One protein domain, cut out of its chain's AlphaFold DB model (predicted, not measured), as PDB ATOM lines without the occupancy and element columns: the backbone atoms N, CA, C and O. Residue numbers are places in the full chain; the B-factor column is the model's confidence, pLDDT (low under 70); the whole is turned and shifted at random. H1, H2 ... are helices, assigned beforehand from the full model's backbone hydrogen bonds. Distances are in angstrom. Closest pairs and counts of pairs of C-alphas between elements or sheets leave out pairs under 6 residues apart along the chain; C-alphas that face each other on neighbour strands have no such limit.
ATOM      1  N   GLY A  30      32.532  11.197  27.974       79.44
ATOM      2  CA  GLY A  30      33.231  11.205  29.264       79.44
ATOM      3  C   GLY A  30      32.642  10.265  30.328       79.44
ATOM      4  O   GLY A  30      33.338   9.914  31.281       79.44
ATOM      5  N   GLY A  31      31.400   9.800  30.156       80.31
ATOM      6  CA  GLY A  31      30.758   8.852  31.067       80.31
ATOM      7  C   GLY A  31      31.331   7.434  30.968       80.31
ATOM      8  O   GLY A  31      31.796   6.995  29.913       80.31
ATOM      9  N   LYS A  32      31.265   6.684  32.072       83.75
ATOM     10  CA  LYS A  32      31.534   5.237  32.100       83.75
ATOM     11  C   LYS A  32      30.256   4.476  32.456       83.75
ATOM     12  O   LYS A  32      29.334   5.029  33.039       83.75
ATOM     13  N   GLN A  33      30.188   3.195  32.110       85.31
ATOM     14  CA  GLN A  33      29.104   2.319  32.559       85.31
ATOM     15  C   GLN A  33      29.684   1.299  33.532       85.31
ATOM     16  O   GLN A  33      30.638   0.606  33.179       85.31
ATOM     17  N   ALA A  34      29.095   1.188  34.724       86.25
ATOM     18  CA  ALA A  34      29.599   0.317  35.786       86.25
ATOM     19  C   ALA A  34      29.807  -1.132  35.302       86.25
ATOM     20  O   ALA A  34      30.866  -1.706  35.519       86.25
ATOM     21  N   ASN A  35      28.870  -1.676  34.521       87.56
ATOM     22  CA  ASN A  35      28.956  -3.043  33.986       87.56
ATOM     23  C   ASN A  35      30.161  -3.298  33.061       87.56
ATOM     24  O   ASN A  35      30.562  -4.447  32.899       87.56
ATOM     25  N   PHE A  36      30.741  -2.252  32.460       86.25
ATOM     26  CA  PHE A  36      31.919  -2.352  31.591       86.25
ATOM     27  C   PHE A  36      33.227  -1.976  32.298       86.25
ATOM     28  O   PHE A  36      34.293  -2.009  31.684       86.25
ATOM     29  N   LEU A  37      33.181  -1.642  33.590       85.75
ATOM     30  CA  LEU A  37      34.388  -1.501  34.393       85.75
ATOM     31  C   LEU A  37      34.891  -2.903  34.754       85.75
ATOM     32  O   LEU A  37      34.337  -3.580  35.615       85.75
ATOM     33  N   THR A  38      35.940  -3.363  34.081       77.31
ATOM     34  CA  THR A  38      36.511  -4.699  34.300       77.31
ATOM     35  C   THR A  38      37.978  -4.608  34.687       77.31
ATOM     36  O   THR A  38      38.689  -3.741  34.176       77.31
ATOM     37  N   GLY A  39      38.446  -5.529  35.533       74.56
ATOM     38  CA  GLY A  39      39.857  -5.656  35.905       74.56
ATOM     39  C   GLY A  39      40.454  -4.326  36.367       74.56
ATOM     40  O   GLY A  39      40.122  -3.817  37.427       74.56
ATOM     41  N   TYR A  40      41.301  -3.734  35.528       68.88
ATOM     42  CA  TYR A  40      42.011  -2.477  35.777       68.88
ATOM     43  C   TYR A  40      41.121  -1.222  35.862       68.88
ATOM     44  O   TYR A  40      41.591  -0.168  36.281       68.88
ATOM     45  N   GLY A  41      39.849  -1.316  35.463       72.56
ATOM     46  CA  GLY A  41      38.885  -0.213  35.480       72.56
ATOM     47  C   GLY A  41      38.102  -0.051  36.783       72.56
ATOM     48  O   GLY A  41      37.166   0.737  36.815       72.56
ATOM     49  N   THR A  42      38.422  -0.792  37.846       82.06
ATOM     50  CA  THR A  42      37.657  -0.773  39.107       82.06
ATOM     51  C   THR A  42      38.258   0.142  40.178       82.06
ATOM     52  O   THR A  42      38.008  -0.047  41.366       82.06
ATOM     53  N   THR A  43      39.075   1.128  39.791       85.50
ATOM     54  CA  THR A  43      39.547   2.153  40.737       85.50
ATOM     55  C   THR A  43      38.367   2.982  41.247       85.50
ATOM     56  O   THR A  43      37.377   3.158  40.534       85.50
ATOM     57  N   ALA A  44      38.467   3.534  42.460       83.38
ATOM     58  CA  ALA A  44      37.396   4.355  43.036       83.38
ATOM     59  C   ALA A  44      37.013   5.538  42.124       83.38
ATOM     60  O   ALA A  44      35.838   5.849  41.961       83.38
ATOM     61  N   GLU A  45      37.993   6.151  41.456       84.69
ATOM     62  CA  GLU A  45      37.760   7.230  40.493       84.69
ATOM     63  C   GLU A  45      37.028   6.748  39.229       84.69
ATOM     64  O   GLU A  45      36.124   7.419  38.728       84.69
ATOM     65  N   ALA A  46      37.384   5.576  38.696       85.75
ATOM     66  CA  ALA A  46      36.699   5.006  37.539       85.75
ATOM     67  C   ALA A  46      35.250   4.613  37.866       85.75
ATOM     68  O   ALA A  46      34.360   4.861  37.053       85.75
ATOM     69  N   VAL A  47      35.011   4.076  39.067       90.06
ATOM     70  CA  VAL A  47      33.666   3.776  39.578       90.06
ATOM     71  C   VAL A  47      32.860   5.059  39.775       90.06
ATOM     72  O   VAL A  47      31.714   5.117  39.342       90.06
ATOM     73  N   ALA A  48      33.449   6.116  40.343       90.38
ATOM     74  CA  ALA A  48      32.761   7.393  40.526       90.38
ATOM     75  C   ALA A  48      32.303   8.010  39.196       90.38
ATOM     76  O   ALA A  48      31.174   8.481  39.098       90.38
ATOM     77  N   ARG A  49      33.130   7.922  38.144       89.31
ATOM     78  CA  ARG A  49      32.790   8.386  36.783       89.31
ATOM     79  C   ARG A  49      31.683   7.580  36.092       89.31
ATOM     80  O   ARG A  49      31.228   7.980  35.020       89.31
ATOM     81  N   ALA A  50      31.255   6.451  36.662       91.62
ATOM     82  CA  ALA A  50      30.111   5.702  36.149       91.62
ATOM     83  C   ALA A  50      28.755   6.287  36.575       91.62
ATOM     84  O   ALA A  50      27.713   5.827  36.107       91.62
ATOM     85  N   TYR A  51      28.763   7.286  37.458       92.06
ATOM     86  CA  TYR A  51      27.569   7.914  37.997       92.06
ATOM     87  C   TYR A  51      27.665   9.430  37.873       92.06
ATOM     88  O   TYR A  51      28.745  10.014  37.942       92.06
ATOM     89  N   GLU A  52      26.510  10.084  37.780       92.56
ATOM     90  CA  GLU A  52      26.452  11.528  37.985       92.56
ATOM     91  C   GLU A  52      26.924  11.885  39.406       92.56
ATOM     92  O   GLU A  52      26.610  11.144  40.349       92.56
ATOM     93  N   PRO A  53      27.608  13.028  39.616       92.38
ATOM     94  CA  PRO A  53      28.183  13.380  40.917       92.38
ATOM     95  C   PRO A  53      27.171  13.357  42.070       92.38
ATOM     96  O   PRO A  53      27.478  12.910  43.174       92.38
ATOM     97  N   GLU A  54      25.940  13.808  41.824       95.50
ATOM     98  CA  GLU A  54      24.868  13.771  42.821       95.50
ATOM     99  C   GLU A  54      24.431  12.343  43.163       95.50
ATOM    100  O   GLU A  54      24.247  12.016  44.338       95.50
ATOM    101  N   THR A  55      24.336  11.478  42.151       95.81
ATOM    102  CA  THR A  55      24.008  10.061  42.337       95.81
ATOM    103  C   THR A  55      25.103   9.364  43.133       95.81
ATOM    104  O   THR A  55      24.795   8.661  44.093       95.81
ATOM    105  N   TYR A  56      26.374   9.612  42.803       95.19
ATOM    106  CA  TYR A  56      27.499   9.036  43.537       95.19
ATOM    107  C   TYR A  56      27.487   9.443  45.017       95.19
ATOM    108  O   TYR A  56      27.595   8.582  45.887       95.19
ATOM    109  N   ARG A  57      27.264  10.731  45.326       95.62
ATOM    110  CA  ARG A  57      27.123  11.196  46.721       95.62
ATOM    111  C   ARG A  57      26.000  10.467  47.454       95.62
ATOM    112  O   ARG A  57      26.199  10.009  48.573       95.62
ATOM    113  N   ARG A  58      24.836  10.310  46.819       97.50
ATOM    114  CA  ARG A  58      23.709   9.585  47.419       97.50
ATOM    115  C   ARG A  58      24.033   8.107  47.655       97.50
ATOM    116  O   ARG A  58      23.622   7.564  48.674       97.50
ATOM    117  N   LEU A  59      24.768   7.465  46.746       96.75
ATOM    118  CA  LEU A  59      25.218   6.082  46.923       96.75
ATOM    119  C   LEU A  59      26.187   5.952  48.100       96.75
ATOM    120  O   LEU A  59      26.036   5.021  48.882       96.75
ATOM    121  N   VAL A  60      27.108   6.902  48.291       96.06
ATOM    122  CA  VAL A  60      27.981   6.933  49.480       96.06
ATOM    123  C   VAL A  60      27.155   7.001  50.770       96.06
ATOM    124  O   VAL A  60      27.426   6.242  51.696       96.06
ATOM    125  N   GLU A  61      26.112   7.833  50.827       97.12
ATOM    126  CA  GLU A  61      25.223   7.898  52.001       97.12
ATOM    127  C   GLU A  61      24.466   6.584  52.245       97.12
ATOM    128  O   GLU A  61      24.336   6.138  53.385       97.12
ATOM    129  N   VAL A  62      24.018   5.912  51.180       97.25
ATOM    130  CA  VAL A  62      23.415   4.573  51.289       97.25
ATOM    131  C   VAL A  62      24.427   3.565  51.833       97.25
ATOM    132  O   VAL A  62      24.095   2.808  52.743       97.25
ATOM    133  N   MET A  63      25.667   3.578  51.338       96.06
ATOM    134  CA  MET A  63      26.722   2.685  51.823       96.06
ATOM    135  C   MET A  63      27.079   2.970  53.285       96.06
ATOM    136  O   MET A  63      27.247   2.028  54.050       96.06
ATOM    137  N   ARG A  64      27.098   4.235  53.727       96.50
ATOM    138  CA  ARG A  64      27.271   4.586  55.152       96.50
ATOM    139  C   ARG A  64      26.175   3.995  56.038       96.50
ATOM    140  O   ARG A  64      26.463   3.584  57.157       96.50
ATOM    141  N   ALA A  65      24.933   3.968  55.555       96.81
ATOM    142  CA  ALA A  65      23.796   3.456  56.315       96.81
ATOM    143  C   ALA A  65      23.713   1.919  56.322       96.81
ATOM    144  O   ALA A  65      23.323   1.334  57.330       96.81
ATOM    145  N   VAL A  66      24.049   1.272  55.200       96.75
ATOM    146  CA  VAL A  66      23.817  -0.169  54.982       96.75
ATOM    147  C   VAL A  66      25.079  -1.013  55.174       96.75
ATOM    148  O   VAL A  66      24.985  -2.136  55.664       96.75
ATOM    149  N   ASP A  67      26.254  -0.496  54.819       95.75
ATOM    150  CA  ASP A  67      27.538  -1.200  54.902       95.75
ATOM    151  C   ASP A  67      28.669  -0.275  55.405       95.75
ATOM    152  O   ASP A  67      29.656  -0.033  54.704       95.75
ATOM    153  N   PRO A  68      28.568   0.261  56.641       94.88
ATOM    154  CA  PRO A  68      29.583   1.162  57.192       94.88
ATOM    155  C   PRO A  68      30.965   0.504  57.326       94.88
ATOM    156  O   PRO A  68      31.978   1.200  57.347       94.88
ATOM    157  N   GLY A  69      31.015  -0.830  57.414       94.94
ATOM    158  CA  GLY A  69      32.248  -1.615  57.493       94.94
ATOM    159  C   GLY A  69      32.891  -1.931  56.141       94.94
ATOM    160  O   GLY A  69      33.941  -2.575  56.124       94.94
ATOM    161  N   ASN A  70      32.290  -1.497  55.025       94.94
ATOM    162  CA  ASN A  70      32.776  -1.750  53.666       94.94
ATOM    163  C   ASN A  70      33.000  -3.258  53.393       94.94
ATOM    164  O   ASN A  70      34.036  -3.675  52.858       94.94
ATOM    165  N   MET A  71      32.056  -4.099  53.826       94.75
ATOM    166  CA  MET A  71      32.088  -5.546  53.618       94.75
ATOM    167  C   MET A  71      31.884  -5.905  52.141       94.75
ATOM    168  O   MET A  71      32.567  -6.798  51.629       94.75
ATOM    169  N   PHE A  72      31.010  -5.190  51.426       92.12
ATOM    170  CA  PHE A  72      30.694  -5.421  50.012       92.12
ATOM    171  C   PHE A  72      31.614  -4.623  49.077       92.12
ATOM    172  O   PHE A  72      31.177  -3.792  48.290       92.12
ATOM    173  N   ARG A  73      32.917  -4.907  49.149       91.06
ATOM    174  CA  ARG A  73      33.971  -4.123  48.471       91.06
ATOM    175  C   ARG A  73      34.568  -4.739  47.206       91.06
ATOM    176  O   ARG A  73      35.538  -4.210  46.666       91.06
ATOM    177  N   VAL A  74      34.073  -5.888  46.755       88.88
ATOM    178  CA  VAL A  74      34.631  -6.589  45.586       88.88
ATOM    179  C   VAL A  74      33.977  -6.071  44.305       88.88
ATOM    180  O   VAL A  74      32.757  -6.096  44.183       88.88
ATOM    181  N   GLY A  75      34.788  -5.645  43.333       86.31
ATOM    182  CA  GLY A  75      34.313  -5.115  42.051       86.31
ATOM    183  C   GLY A  75      34.212  -3.590  42.058       86.31
ATOM    184  O   GLY A  75      35.209  -2.908  42.281       86.31
ATOM    185  N   HIS A  76      33.021  -3.047  41.791       90.25
ATOM    186  CA  HIS A  76      32.764  -1.601  41.688       90.25
ATOM    187  C   HIS A  76      32.531  -0.967  43.056       90.25
ATOM    188  O   HIS A  76      31.424  -0.540  43.379       90.25
ATOM    189  N   ASN A  77      33.573  -0.951  43.884       92.88
ATOM    190  CA  ASN A  77      33.429  -0.492  45.256       92.88
ATOM    191  C   ASN A  77      33.083   1.006  45.346       92.88
ATOM    192  O   ASN A  77      33.766   1.839  44.748       92.88
ATOM    193  N   ILE A  78      32.085   1.335  46.171       94.06
ATOM    194  CA  ILE A  78      31.749   2.699  46.595       94.06
ATOM    195  C   ILE A  78      31.996   2.769  48.106       94.06
ATOM    196  O   ILE A  78      31.155   2.315  48.883       94.06
ATOM    197  N   PRO A  79      33.150   3.292  48.550       93.19
ATOM    198  CA  PRO A  79      33.515   3.222  49.954       93.19
ATOM    199  C   PRO A  79      32.667   4.200  50.799       93.19
ATOM    200  O   PRO A  79      32.475   5.353  50.399       93.19
ATOM    201  N   PRO A  80      32.174   3.778  51.982       92.94
ATOM    202  CA  PRO A  80      31.340   4.608  52.859       92.94
ATOM    203  C   PRO A  80      32.118   5.769  53.504       92.94
ATOM    204  O   PRO A  80      31.531   6.775  53.893       92.94
TER     205      PRO A  80
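What this domain is: This is residues 30 to 80 of the 86 residues of a protein of Micromonospora sp. 15K316 (UniProt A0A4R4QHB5). This is a small domain of little regular structure, in which one helix, H2, makes one side and loops make most of the rest. The short helix H1 lies near the first end of H2, after a looping stretch of residues 30 to 43, and residues 67 to 80 loop out from the last end of H2 and fold back towards it. The printed part has 51 residues, with two named helices in the order H1, H2 and no named strand; the class is all helix, though the named elements hold only 19 residues. It is compact, with a radius of gyration of the C-alphas of 10.6 A and spans of 29 by 23 by 14 A.

Where its parts are: H2, residues 53 to 66, measures 20.0 A from C-alpha 53 at (28.183, 13.380, 40.917) to C-alpha 66 at (23.817, -0.169, 54.982). H1, residues 44 to 48, measures 6.1 A and begins at C-alpha 44 at (37.396, 4.355, 43.036).

How they stand to each other: H2 and H1 are close but not clearly touching; their closest C-alphas, those of Tyr 56 and Ala 48, are 6.3 A apart. In both helices every O i to N i+4 pair is within hydrogen-bond range.

The domain as a whole: The C-alphas farthest apart, those of Gly 30 and Gly 69, are 31.0 A apart. The printed part has no cut, and the link from H1 to H2 is tight. The mean pLDDT of the printed part is 89.8; Tyr 40 is under 70.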